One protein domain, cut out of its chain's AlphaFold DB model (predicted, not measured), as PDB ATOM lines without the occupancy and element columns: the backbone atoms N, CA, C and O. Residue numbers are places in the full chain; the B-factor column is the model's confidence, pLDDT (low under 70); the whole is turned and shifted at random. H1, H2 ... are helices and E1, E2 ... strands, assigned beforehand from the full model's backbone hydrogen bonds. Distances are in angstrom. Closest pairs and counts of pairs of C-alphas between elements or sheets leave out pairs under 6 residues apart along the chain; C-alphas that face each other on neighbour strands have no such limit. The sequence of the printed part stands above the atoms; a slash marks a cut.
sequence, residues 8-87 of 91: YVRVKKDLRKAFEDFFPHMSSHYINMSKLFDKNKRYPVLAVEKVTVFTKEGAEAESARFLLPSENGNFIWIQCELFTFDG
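What this domain is: This is residues 8 to 87 of the 91 residues of an uncharacterized protein of Spirochaetaceae bacterium (UniProt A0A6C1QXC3). A long, twisted hairpin of E2 and E3 makes the length of the domain, with E4 added beside E3 to form a three-stranded sheet. Of the two helices, H2 only grazes this sheet, near E4, while H1 is not on it, and E1 and E5 pair as a small separate two-stranded sheet. The printed part has 80 residues, in the order E1 H1 H2 E2 E3 E4 E5; both sheets, E2 - E3 - E4 and E1 - E5, are antiparallel and the class is mixed. It is compact, with a radius of gyration of the C-alphas of 12.4 A, and spans 36 by 24 by 23 A.

Where its parts are: E1, residues 8 to 11, begins at C-alpha 8 (19.543, -21.021, -31.262). H1 is residues 15 to 22 and H2 residues 28 to 36, 14.0 A long. E2, residues 47 to 54, measures 22.2 A and E3, residues 60 to 69, 28.5 A. E4 is residues 75 to 79; E5, residues 83 to 85, ends at C-alpha 85 (24.436, -20.053, -27.607).

How they stand to each other: E2, E3 and E4 form a meander, each strand the antiparallel neighbour of the one before. In the hairpin E2 and E3, N 51 and O 63 are 2.9 A apart; in the hairpin E3 and E4, N 66 and O 78 are 2.8 A apart. H2 only grazes this sheet, with residues 30 to 36. H1 is not on it. H1 and H2 are close but not clearly touching, the closest C-alphas, of Leu 15 and Ile 31, being 7.3 A apart, at a steep tilt of 49 degrees, opposite ways. E1 and E5 are antiparallel at 144 degrees, with N 10 and O 84 2.9 A apart. Every O i to N i+4 pair is within hydrogen-bond range in H1, and 3 of 5 in H2.

The domain as a whole: The two C-alphas farthest apart, of Glu 57 and Gly 73, are 36.8 A apart. The printed part has no cut and no long link. Residues 16 to 30 and residue 56 have pLDDT under 70.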
ATOM      1  N   TYR A   8      19.150 -19.652 -31.006       95.25
ATOM      2  CA  TYR A   8      19.543 -21.021 -31.262       95.25
ATOM      3  C   TYR A   8      20.657 -21.428 -30.322       95.25
ATOM      4  O   TYR A   8      21.516 -20.630 -29.938       95.25
ATOM      5  N   VAL A   9      20.642 -22.702 -29.964       95.31
ATOM      6  CA  VAL A   9      21.645 -23.302 -29.100       95.31
ATOM      7  C   VAL A   9      22.131 -24.629 -29.672       95.31
ATOM      8  O   VAL A   9      21.427 -25.289 -30.439       95.31
ATOM      9  N   ARG A  10      23.338 -25.039 -29.289       94.75
ATOM     10  CA  ARG A  10      23.885 -26.378 -29.556       94.75
ATOM     11  C   ARG A  10      24.291 -27.045 -28.263       94.75
ATOM     12  O   ARG A  10      24.693 -26.367 -27.322       94.75
ATOM     13  N   VAL A  11      24.259 -28.371 -28.234       91.75
ATOM     14  CA  VAL A  11      24.808 -29.135 -27.109       91.75
ATOM     15  C   VAL A  11      26.300 -28.813 -26.965       91.75
ATOM     16  O   VAL A  11      27.037 -28.772 -27.955       91.75
ATOM     17  N   LYS A  12      26.770 -28.588 -25.735       89.00
ATOM     18  CA  LYS A  12      28.199 -28.366 -25.468       89.00
ATOM     19  C   LYS A  12      29.034 -29.555 -25.963       89.00
ATOM     20  O   LYS A  12      28.649 -30.715 -25.822       89.00
ATOM     21  N   LYS A  13      30.218 -29.270 -26.519       82.94
ATOM     22  CA  LYS A  13      31.138 -30.307 -27.031       82.94
ATOM     23  C   LYS A  13      31.620 -31.241 -25.918       82.94
ATOM     24  O   LYS A  13      31.605 -32.460 -26.094       82.94
ATOM     25  N   ASP A  14      31.990 -30.662 -24.778       79.31
ATOM     26  CA  ASP A  14      32.444 -31.379 -23.590       79.31
ATOM     27  C   ASP A  14      31.428 -31.227 -22.452       79.31
ATOM     28  O   ASP A  14      31.479 -30.305 -21.639       79.31
ATOM     29  N   LEU A  15      30.459 -32.140 -22.444       71.31
ATOM     30  CA  LEU A  15      29.404 -32.185 -21.435       71.31
ATOM     31  C   LEU A  15      29.925 -32.594 -20.062       71.31
ATOM     32  O   LEU A  15      29.315 -32.233 -19.066       71.31
ATOM     33  N   ARG A  16      31.032 -33.342 -20.002       68.69
ATOM     34  CA  ARG A  16      31.591 -33.810 -18.735       68.69
ATOM     35  C   ARG A  16      32.265 -32.660 -18.009       68.69
ATOM     36  O   ARG A  16      31.953 -32.425 -16.850       68.69
ATOM     37  N   LYS A  17      33.083 -31.888 -18.724       68.56
ATOM     38  CA  LYS A  17      33.677 -30.670 -18.184       68.56
ATOM     39  C   LYS A  17      32.618 -29.629 -17.826       68.56
ATOM     40  O   LYS A  17      32.644 -29.087 -16.735       68.56
ATOM     41  N   ALA A  18      31.637 -29.397 -18.701       62.44
ATOM     42  CA  ALA A  18      30.547 -28.468 -18.402       62.44
ATOM     43  C   ALA A  18      29.731 -28.885 -17.169       62.44
ATOM     44  O   ALA A  18      29.227 -28.042 -16.440       62.44
ATOM     45  N   PHE A  19      29.602 -30.183 -16.926       65.19
ATOM     46  CA  PHE A  19      28.935 -30.700 -15.744       65.19
ATOM     47  C   PHE A  19      29.803 -30.571 -14.490       65.19
ATOM     48  O   PHE A  19      29.314 -30.098 -13.475       65.19
ATOM     49  N   GLU A  20      31.084 -30.931 -14.557       64.81
ATOM     50  CA  GLU A  20      32.028 -30.790 -13.440       64.81
ATOM     51  C   GLU A  20      32.225 -29.313 -13.038       64.81
ATOM     52  O   GLU A  20      32.266 -29.018 -11.844       64.81
ATOM     53  N   ASP A  21      32.259 -28.395 -14.011       60.72
ATOM     54  CA  ASP A  21      32.476 -26.956 -13.801       60.72
ATOM     55  C   ASP A  21      31.238 -26.230 -13.241       60.72
ATOM     56  O   ASP A  21      31.384 -25.264 -12.494       60.72
ATOM     57  N   PHE A  22      30.020 -26.656 -13.602       58.44
ATOM     58  CA  PHE A  22      28.787 -25.964 -13.191       58.44
ATOM     59  C   PHE A  22      28.029 -26.692 -12.079       58.44
ATOM     60  O   PHE A  22      27.440 -26.049 -11.216       58.44
ATOM     61  N   PHE A  23      28.038 -28.025 -12.078       61.22
ATOM     62  CA  PHE A  23      27.274 -28.836 -11.136       61.22
ATOM     63  C   PHE A  23      27.938 -30.203 -10.918       61.22
ATOM     64  O   PHE A  23      27.457 -31.202 -11.463       61.22
ATOM     65  N   PRO A  24      28.946 -30.328 -10.033       53.84
ATOM     66  CA  PRO A  24      29.540 -31.624  -9.669       53.84
ATOM     67  C   PRO A  24      28.540 -32.623  -9.035       53.84
ATOM     68  O   PRO A  24      28.909 -33.713  -8.586       53.84
ATOM     69  N   HIS A  25      27.258 -32.258  -8.951       54.44
ATOM     70  CA  HIS A  25      26.217 -32.923  -8.180       54.44
ATOM     71  C   HIS A  25      24.894 -33.127  -8.918       54.44
ATOM     72  O   HIS A  25      24.021 -33.797  -8.361       54.44
ATOM     73  N   MET A  26      24.722 -32.603 -10.139       53.97
ATOM     74  CA  MET A  26      23.571 -33.014 -10.944       53.97
ATOM     75  C   MET A  26      23.687 -34.517 -11.239       53.97
ATOM     76  O   MET A  26      24.756 -35.107 -11.131       53.97
ATOM     77  N   SER A  27      22.578 -35.214 -11.468       57.66
ATOM     78  CA  SER A  27      22.615 -36.672 -11.602       57.66
ATOM     79  C   SER A  27      23.056 -37.079 -13.012       57.66
ATOM     80  O   SER A  27      22.876 -36.340 -13.982       57.66
ATOM     81  N   SER A  28      23.575 -38.301 -13.159       64.81
ATOM     82  CA  SER A  28      23.852 -38.944 -14.457       64.81
ATOM     83  C   SER A  28      22.660 -38.909 -15.431       64.81
ATOM     84  O   SER A  28      22.830 -39.070 -16.641       64.81
ATOM     85  N   HIS A  29      21.456 -38.650 -14.916       65.81
ATOM     86  CA  HIS A  29      20.241 -38.406 -15.680       65.81
ATOM     87  C   HIS A  29      20.399 -37.281 -16.717       65.81
ATOM     88  O   HIS A  29      19.949 -37.447 -17.845       65.81
ATOM     89  N   TYR A  30      21.102 -36.189 -16.405       68.50
ATOM     90  CA  TYR A  30      21.256 -35.059 -17.334       68.50
ATOM     91  C   TYR A  30      22.158 -35.377 -18.528       68.50
ATOM     92  O   TYR A  30      21.839 -35.026 -19.663       68.50
ATOM     93  N   ILE A  31      23.230 -36.139 -18.296       70.50
ATOM     94  CA  ILE A  31      24.084 -36.675 -19.367       70.50
ATOM     95  C   ILE A  31      23.286 -37.643 -20.253       70.50
ATOM     96  O   ILE A  31      23.526 -37.754 -21.454       70.50
ATOM     97  N   ASN A  32      22.308 -38.352 -19.691       77.94
ATOM     98  CA  ASN A  32      21.419 -39.185 -20.493       77.94
ATOM     99  C   ASN A  32      20.414 -38.349 -21.295       77.94
ATOM    100  O   ASN A  32      20.164 -38.683 -22.449       77.94
ATOM    101  N   MET A  33      19.899 -37.246 -20.745       80.75
ATOM    102  CA  MET A  33      19.012 -36.334 -21.476       80.75
ATOM    103  C   MET A  33      19.713 -35.632 -22.638       80.75
ATOM    104  O   MET A  33      19.089 -35.426 -23.674       80.75
ATOM    105  N   SER A  34      21.021 -35.365 -22.551       80.56
ATOM    106  CA  SER A  34      21.764 -34.818 -23.693       80.56
ATOM    107  C   SER A  34      21.777 -35.753 -24.910       80.56
ATOM    108  O   SER A  34      22.026 -35.291 -26.015       80.56
ATOM    109  N   LYS A  35      21.527 -37.062 -24.737       86.94
ATOM    110  CA  LYS A  35      21.434 -38.032 -25.847       86.94
ATOM    111  C   LYS A  35      20.157 -37.871 -26.674       86.94
ATOM    112  O   LYS A  35      20.064 -38.450 -27.748       86.94
ATOM    113  N   LEU A  36      19.189 -37.097 -26.183       90.56
ATOM    114  CA  LEU A  36      17.981 -36.734 -26.925       90.56
ATOM    115  C   LEU A  36      18.242 -35.624 -27.956       90.56
ATOM    116  O   LEU A  36      17.320 -35.234 -28.669       90.56
ATOM    117  N   PHE A  37      19.482 -35.130 -28.028       92.44
ATOM    118  CA  PHE A  37      19.913 -34.050 -28.903       92.44
ATOM    119  C   PHE A  37      21.174 -34.470 -29.678       92.44
ATOM    120  O   PHE A  37      22.117 -35.034 -29.121       92.44
ATOM    121  N   ASP A  38      21.208 -34.165 -30.968       92.44
ATOM    122  CA  ASP A  38      22.400 -34.226 -31.804       92.44
ATOM    123  C   ASP A  38      23.321 -33.039 -31.483       92.44
ATOM    124  O   ASP A  38      22.944 -31.869 -31.569       92.44
ATOM    125  N   LYS A  39      24.578 -33.339 -31.150       89.44
ATOM    126  CA  LYS A  39      25.589 -32.338 -30.791       89.44
ATOM    127  C   LYS A  39      25.929 -31.364 -31.918       89.44
ATOM    128  O   LYS A  39      26.391 -30.257 -31.648       89.44
ATOM    129  N   ASN A  40      25.726 -31.768 -33.168       89.81
ATOM    130  CA  ASN A  40      26.042 -30.950 -34.335       89.81
ATOM    131  C   ASN A  40      24.834 -30.159 -34.852       89.81
ATOM    132  O   ASN A  40      24.991 -29.354 -35.774       89.81
ATOM    133  N   LYS A  41      23.653 -30.344 -34.254       93.12
ATOM    134  CA  LYS A  41      22.414 -29.682 -34.656       93.12
ATOM    135  C   LYS A  41      22.156 -28.420 -33.835       93.12
ATOM    136  O   LYS A  41      22.492 -28.337 -32.655       93.12
ATOM    137  N   ARG A  42      21.557 -27.427 -34.498       93.81
ATOM    138  CA  ARG A  42      21.021 -26.213 -33.873       93.81
ATOM    139  C   ARG A  42      19.599 -26.466 -33.402       93.81
ATOM    140  O   ARG A  42      18.780 -26.954 -34.178       93.81
ATOM    141  N   TYR A  43      19.305 -26.063 -32.174       95.12
ATOM    142  CA  TYR A  43      17.971 -26.142 -31.593       95.12
ATOM    143  C   TYR A  43      17.423 -24.742 -31.333       95.12
ATOM    144  O   TYR A  43      18.127 -23.941 -30.715       95.12
ATOM    145  N   PRO A  44      16.197 -24.429 -31.785       95.62
ATOM    146  CA  PRO A  44      15.536 -23.184 -31.424       95.62
ATOM    147  C   PRO A  44      15.081 -23.240 -29.964       95.62
ATOM    148  O   PRO A  44      14.428 -24.202 -29.555       95.62
ATOM    149  N   VAL A  45      15.383 -22.196 -29.193       95.50
ATOM    150  CA  VAL A  45      14.820 -22.004 -27.854       95.50
ATOM    151  C   VAL A  45      13.430 -21.405 -27.989       95.50
ATOM    152  O   VAL A  45      13.276 -20.262 -28.412       95.50
ATOM    153  N   LEU A  46      12.416 -22.200 -27.647       94.44
ATOM    154  CA  LEU A  46      11.010 -21.815 -27.801       94.44
ATOM    155  C   LEU A  46      10.484 -21.040 -26.593       94.44
ATOM    156  O   LEU A  46       9.604 -20.196 -26.730       94.44
ATOM    157  N   ALA A  47      11.018 -21.337 -25.411       94.31
ATOM    158  CA  ALA A  47      10.696 -20.655 -24.171       94.31
ATOM    159  C   ALA A  47      11.849 -20.792 -23.172       94.31
ATOM    160  O   ALA A  47      12.632 -21.746 -23.234       94.31
ATOM    161  N   VAL A  48      11.928 -19.835 -22.249       93.69
ATOM    162  CA  VAL A  48      12.893 -19.814 -21.149       93.69
ATOM    163  C   VAL A  48      12.121 -19.714 -19.842       93.69
ATOM    164  O   VAL A  48      11.240 -18.870 -19.703       93.69
ATOM    165  N   GLU A  49      12.471 -20.557 -18.882       94.12
ATOM    166  CA  GLU A  49      11.918 -20.528 -17.533       94.12
ATOM    167  C   GLU A  49      13.057 -20.334 -16.532       94.12
ATOM    168  O   GLU A  49      14.032 -21.085 -16.556       94.12
ATOM    169  N   LYS A  50      12.942 -19.334 -15.652       92.62
ATOM    170  CA  LYS A  50      13.884 -19.148 -14.543       92.62
ATOM    171  C   LYS A  50      13.611 -20.207 -13.480       92.62
ATOM    172  O   LYS A  50      12.467 -20.387 -13.073       92.62
ATOM    173  N   VAL A  51      14.660 -20.870 -13.009       86.25
ATOM    174  CA  VAL A  51      14.566 -21.872 -11.946       86.25
ATOM    175  C   VAL A  51      15.608 -21.602 -10.868       86.25
ATOM    176  O   VAL A  51      16.685 -21.079 -11.149       86.25
ATOM    177  N   THR A  52      15.293 -21.982  -9.636       84.88
ATOM    178  CA  THR A  52      16.265 -22.026  -8.541       84.88
ATOM    179  C   THR A  52      16.705 -23.470  -8.359       84.88
ATOM    180  O   THR A  52      15.872 -24.369  -8.243       84.88
ATOM    181  N   VAL A  53      18.012 -23.698  -8.355       78.38
ATOM    182  CA  VAL A  53      18.612 -25.002  -8.077       78.38
ATOM    183  C   VAL A  53      19.298 -24.953  -6.719       78.38
ATOM    184  O   VAL A  53      19.977 -23.986  -6.390       78.38
ATOM    185  N   PHE A  54      19.103 -26.001  -5.925       75.31
ATOM    186  CA  PHE A  54      19.737 -26.137  -4.618       75.31
ATOM    187  C   PHE A  54      20.964 -27.033  -4.751       75.31
ATOM    188  O   PHE A  54      20.872 -28.146  -5.281       75.31
ATOM    189  N   THR A  55      22.117 -26.558  -4.285       70.88
ATOM    190  CA  THR A  55      23.323 -27.386  -4.205       70.88
ATOM    191  C   THR A  55      23.192 -28.412  -3.076       70.88
ATOM    192  O   THR A  55      22.280 -28.344  -2.250       70.88
ATOM    193  N   LYS A  56      24.104 -29.391  -3.010       64.69
ATOM    194  CA  LYS A  56      24.093 -30.390  -1.925       64.69
ATOM    195  C   LYS A  56      24.343 -29.768  -0.551       64.69
ATOM    196  O   LYS A  56      23.888 -30.311   0.450       64.69
ATOM    197  N   GLU A  57      25.028 -28.633  -0.519       75.81
ATOM    198  CA  GLU A  57      25.280 -27.823   0.672       75.81
ATOM    199  C   GLU A  57      24.053 -26.985   1.073       75.81
ATOM    200  O   GLU A  57      24.093 -26.282   2.079       75.81
ATOM    201  N   GLY A  58      22.962 -27.054   0.300       70.50
ATOM    202  CA  GLY A  58      21.725 -26.312   0.538       70.50
ATOM    203  C   GLY A  58      21.766 -24.863   0.056       70.50
ATOM    204  O   GLY A  58      20.843 -24.111   0.355       70.50
ATOM    205  N   ALA A  59      22.806 -24.460  -0.681       76.75
ATOM    206  CA  ALA A  59      22.891 -23.118  -1.240       76.75
ATOM    207  C   ALA A  59      21.963 -22.978  -2.454       76.75
ATOM    208  O   ALA A  59      21.882 -23.873  -3.298       76.75
ATOM    209  N   GLU A  60      21.282 -21.840  -2.549       80.25
ATOM    210  CA  GLU A  60      20.484 -21.480  -3.717       80.25
ATOM    211  C   GLU A  60      21.382 -20.934  -4.827       80.25
ATOM    212  O   GLU A  60      22.214 -20.056  -4.600       80.25
ATOM    213  N   ALA A  61      21.181 -21.431  -6.043       80.81
ATOM    214  CA  ALA A  61      21.766 -20.877  -7.251       80.81
ATOM    215  C   ALA A  61      20.673 -20.631  -8.296       80.81
ATOM    216  O   ALA A  61      19.763 -21.442  -8.487       80.81
ATOM    217  N   GLU A  62      20.753 -19.490  -8.976       84.88
ATOM    218  CA  GLU A  62      19.849 -19.171 -10.077       84.88
ATOM    219  C   GLU A  62      20.281 -19.900 -11.355       84.88
ATOM    220  O   GLU A  62      21.462 -19.936 -11.697       84.88
ATOM    221  N   SER A  63      19.313 -20.461 -12.073       88.81
ATOM    222  CA  SER A  63      19.504 -21.170 -13.339       88.81
ATOM    223  C   SER A  63      18.283 -20.948 -14.249       88.81
ATOM    224  O   SER A  63      17.357 -20.193 -13.927       88.81
ATOM    225  N   ALA A  64      18.278 -21.573 -15.424       91.75
ATOM    226  CA  ALA A  64      17.152 -21.542 -16.342       91.75
ATOM    227  C   ALA A  64      16.957 -22.882 -17.059       91.75
ATOM    228  O   ALA A  64      17.894 -23.652 -17.276       91.75
ATOM    229  N   ARG A  65      15.723 -23.136 -17.495       93.25
ATOM    230  CA  ARG A  65      15.393 -24.210 -18.433       93.25
ATOM    231  C   ARG A  65      15.002 -23.632 -19.782       93.25
ATOM    232  O   ARG A  65      14.317 -22.614 -19.860       93.25
ATOM    233  N   PHE A  66      15.416 -24.311 -20.841       94.88
ATOM    234  CA  PHE A  66      14.991 -24.069 -22.210       94.88
ATOM    235  C   PHE A  66      13.970 -25.117 -22.627       94.88
ATOM    236  O   PHE A  66      14.140 -26.302 -22.337       94.88
ATOM    237  N   LEU A  67      12.930 -24.681 -23.335       95.62
ATOM    238  CA  LEU A  67      12.028 -25.573 -24.052       95.62
ATOM    239  C   LEU A  67      12.571 -25.795 -25.465       95.62
ATOM    240  O   LEU A  67      12.617 -24.854 -26.262       95.62
ATOM    241  N   LEU A  68      12.972 -27.032 -25.760       95.25
ATOM    242  CA  LEU A  68      13.597 -27.416 -27.028       95.25
ATOM    243  C   LEU A  68      12.878 -28.609 -27.672       95.25
ATOM    244  O   LEU A  68      12.422 -29.498 -26.946       95.25
ATOM    245  N   PRO A  69      12.824 -28.690 -29.015       95.62
ATOM    246  CA  PRO A  69      12.482 -29.932 -29.699       95.62
ATOM    247  C   PRO A  69      13.632 -30.945 -29.573       95.62
ATOM    248  O   PRO A  69      14.797 -30.579 -29.725       95.62
ATOM    249  N   SER A  70      13.322 -32.217 -29.331       94.12
ATOM    250  CA  SER A  70      14.294 -33.318 -29.253       94.12
ATOM    251  C   SER A  70      14.201 -34.269 -30.448       94.12
ATOM    252  O   SER A  70      13.208 -34.296 -31.174       94.12
ATOM    253  N   GLU A  71      15.222 -35.108 -30.644       94.25
ATOM    254  CA  GLU A  71      15.295 -36.029 -31.792       94.25
ATOM    255  C   GLU A  71      14.217 -37.124 -31.784       94.25
ATOM    256  O   GLU A  71      13.929 -37.722 -32.814       94.25
ATOM    257  N   ASN A  72      13.575 -37.370 -30.642       91.00
ATOM    258  CA  ASN A  72      12.451 -38.304 -30.535       91.00
ATOM    259  C   ASN A  72      11.081 -37.674 -30.869       91.00
ATOM    260  O   ASN A  72      10.058 -38.303 -30.610       91.00
ATOM    261  N   GLY A  73      11.047 -36.444 -31.393       90.69
ATOM    262  CA  GLY A  73       9.816 -35.759 -31.803       90.69
ATOM    263  C   GLY A  73       9.019 -35.105 -30.668       90.69
ATOM    264  O   GLY A  73       7.903 -34.652 -30.906       90.69
ATOM    265  N   ASN A  74       9.571 -35.040 -29.452       92.88
ATOM    266  CA  ASN A  74       8.949 -34.365 -28.308       92.88
ATOM    267  C   ASN A  74       9.528 -32.961 -28.072       92.88
ATOM    268  O   ASN A  74      10.554 -32.585 -28.639       92.88
ATOM    269  N   PHE A  75       8.879 -32.207 -27.184       94.69
ATOM    270  CA  PHE A  75       9.404 -30.963 -26.620       94.69
ATOM    271  C   PHE A  75       9.766 -31.184 -25.157       94.69
ATOM    272  O   PHE A  75       8.982 -31.763 -24.404       94.69
ATOM    273  N   ILE A  76      10.954 -30.740 -24.755       93.31
ATOM    274  CA  ILE A  76      11.503 -31.029 -23.430       93.31
ATOM    275  C   ILE A  76      11.994 -29.740 -22.784       93.31
ATOM    276  O   ILE A  76      12.706 -28.953 -23.407       93.31
ATOM    277  N   TRP A  77      11.628 -29.560 -21.515       92.69
ATOM    278  CA  TRP A  77      12.255 -28.587 -20.630       92.69
ATOM    279  C   TRP A  77      13.569 -29.141 -20.108       92.69
ATOM    280  O   TRP A  77      13.590 -30.172 -19.434       92.69
ATOM    281  N   ILE A  78      14.658 -28.447 -20.403       90.38
ATOM    282  CA  ILE A  78      15.997 -28.911 -20.073       90.38
ATOM    283  C   ILE A  78      16.895 -27.748 -19.665       90.38
ATOM    284  O   ILE A  78      16.771 -26.640 -20.175       90.38
ATOM    285  N   GLN A  79      17.784 -27.999 -18.715       89.12
ATOM    286  CA  GLN A  79      18.716 -27.035 -18.146       89.12
ATOM    287  C   GLN A  79      19.562 -26.383 -19.237       89.12
ATOM    288  O   GLN A  79      20.126 -27.068 -20.099       89.12
ATOM    289  N   CYS A  80      19.638 -25.052 -19.201       90.44
ATOM    290  CA  CYS A  80      20.334 -24.271 -20.215       90.44
ATOM    291  C   CYS A  80      21.837 -24.578 -20.265       90.44
ATOM    292  O   CYS A  80      22.460 -24.452 -21.319       90.44
ATOM    293  N   GLU A  81      22.411 -25.058 -19.164       87.56
ATOM    294  CA  GLU A  81      23.832 -25.346 -19.004       87.56
ATOM    295  C   GLU A  81      24.318 -26.518 -19.862       87.56
ATOM    296  O   GLU A  81      25.520 -26.662 -20.080       87.56
ATOM    297  N   LEU A  82      23.417 -27.330 -20.424       87.69
ATOM    298  CA  LEU A  82      23.788 -28.346 -21.415       87.69
ATOM    299  C   LEU A  82      24.133 -27.747 -22.785       87.69
ATOM    300  O   LEU A  82      24.700 -28.438 -23.640       87.69
ATOM    301  N   PHE A  83      23.828 -26.467 -22.990       91.25
ATOM    302  CA  PHE A  83      23.884 -25.833 -24.291       91.25
ATOM    303  C   PHE A  83      24.817 -24.619 -24.336       91.25
ATOM    304  O   PHE A  83      25.128 -23.973 -23.337       91.25
ATOM    305  N   THR A  84      25.279 -24.311 -25.541       92.62
ATOM    306  CA  THR A  84      25.998 -23.086 -25.886       92.62
ATOM    307  C   THR A  84      25.150 -22.293 -26.870       92.62
ATOM    308  O   THR A  84      24.603 -22.870 -27.812       92.62
ATOM    309  N   PHE A  85      25.060 -20.980 -26.665       93.56
ATOM    310  CA  PHE A  85      24.436 -20.053 -27.607       93.56
ATOM    311  C   PHE A  85      25.098 -20.127 -28.990       93.56
ATOM    312  O   PHE A  85      26.322 -20.169 -29.093       93.56
ATOM    313  N   ASP A  86      24.288 -20.117 -30.045       94.06
ATOM    314  CA  ASP A  86      24.746 -20.290 -31.425       94.06
ATOM    315  C   ASP A  86      24.038 -19.351 -32.422       94.06
ATOM    316  O   ASP A  86      23.892 -19.646 -33.610       94.06
ATOM    317  N   GLY A  87      23.620 -18.183 -31.932       92.31
ATOM    318  CA  GLY A  87      23.118 -17.085 -32.753       92.31
ATOM    319  C   GLY A  87      21.600 -16.923 -32.739       92.31
ATOM    320  O   GLY A  87      20.863 -17.689 -32.124       92.31
TER     321      GLY A  87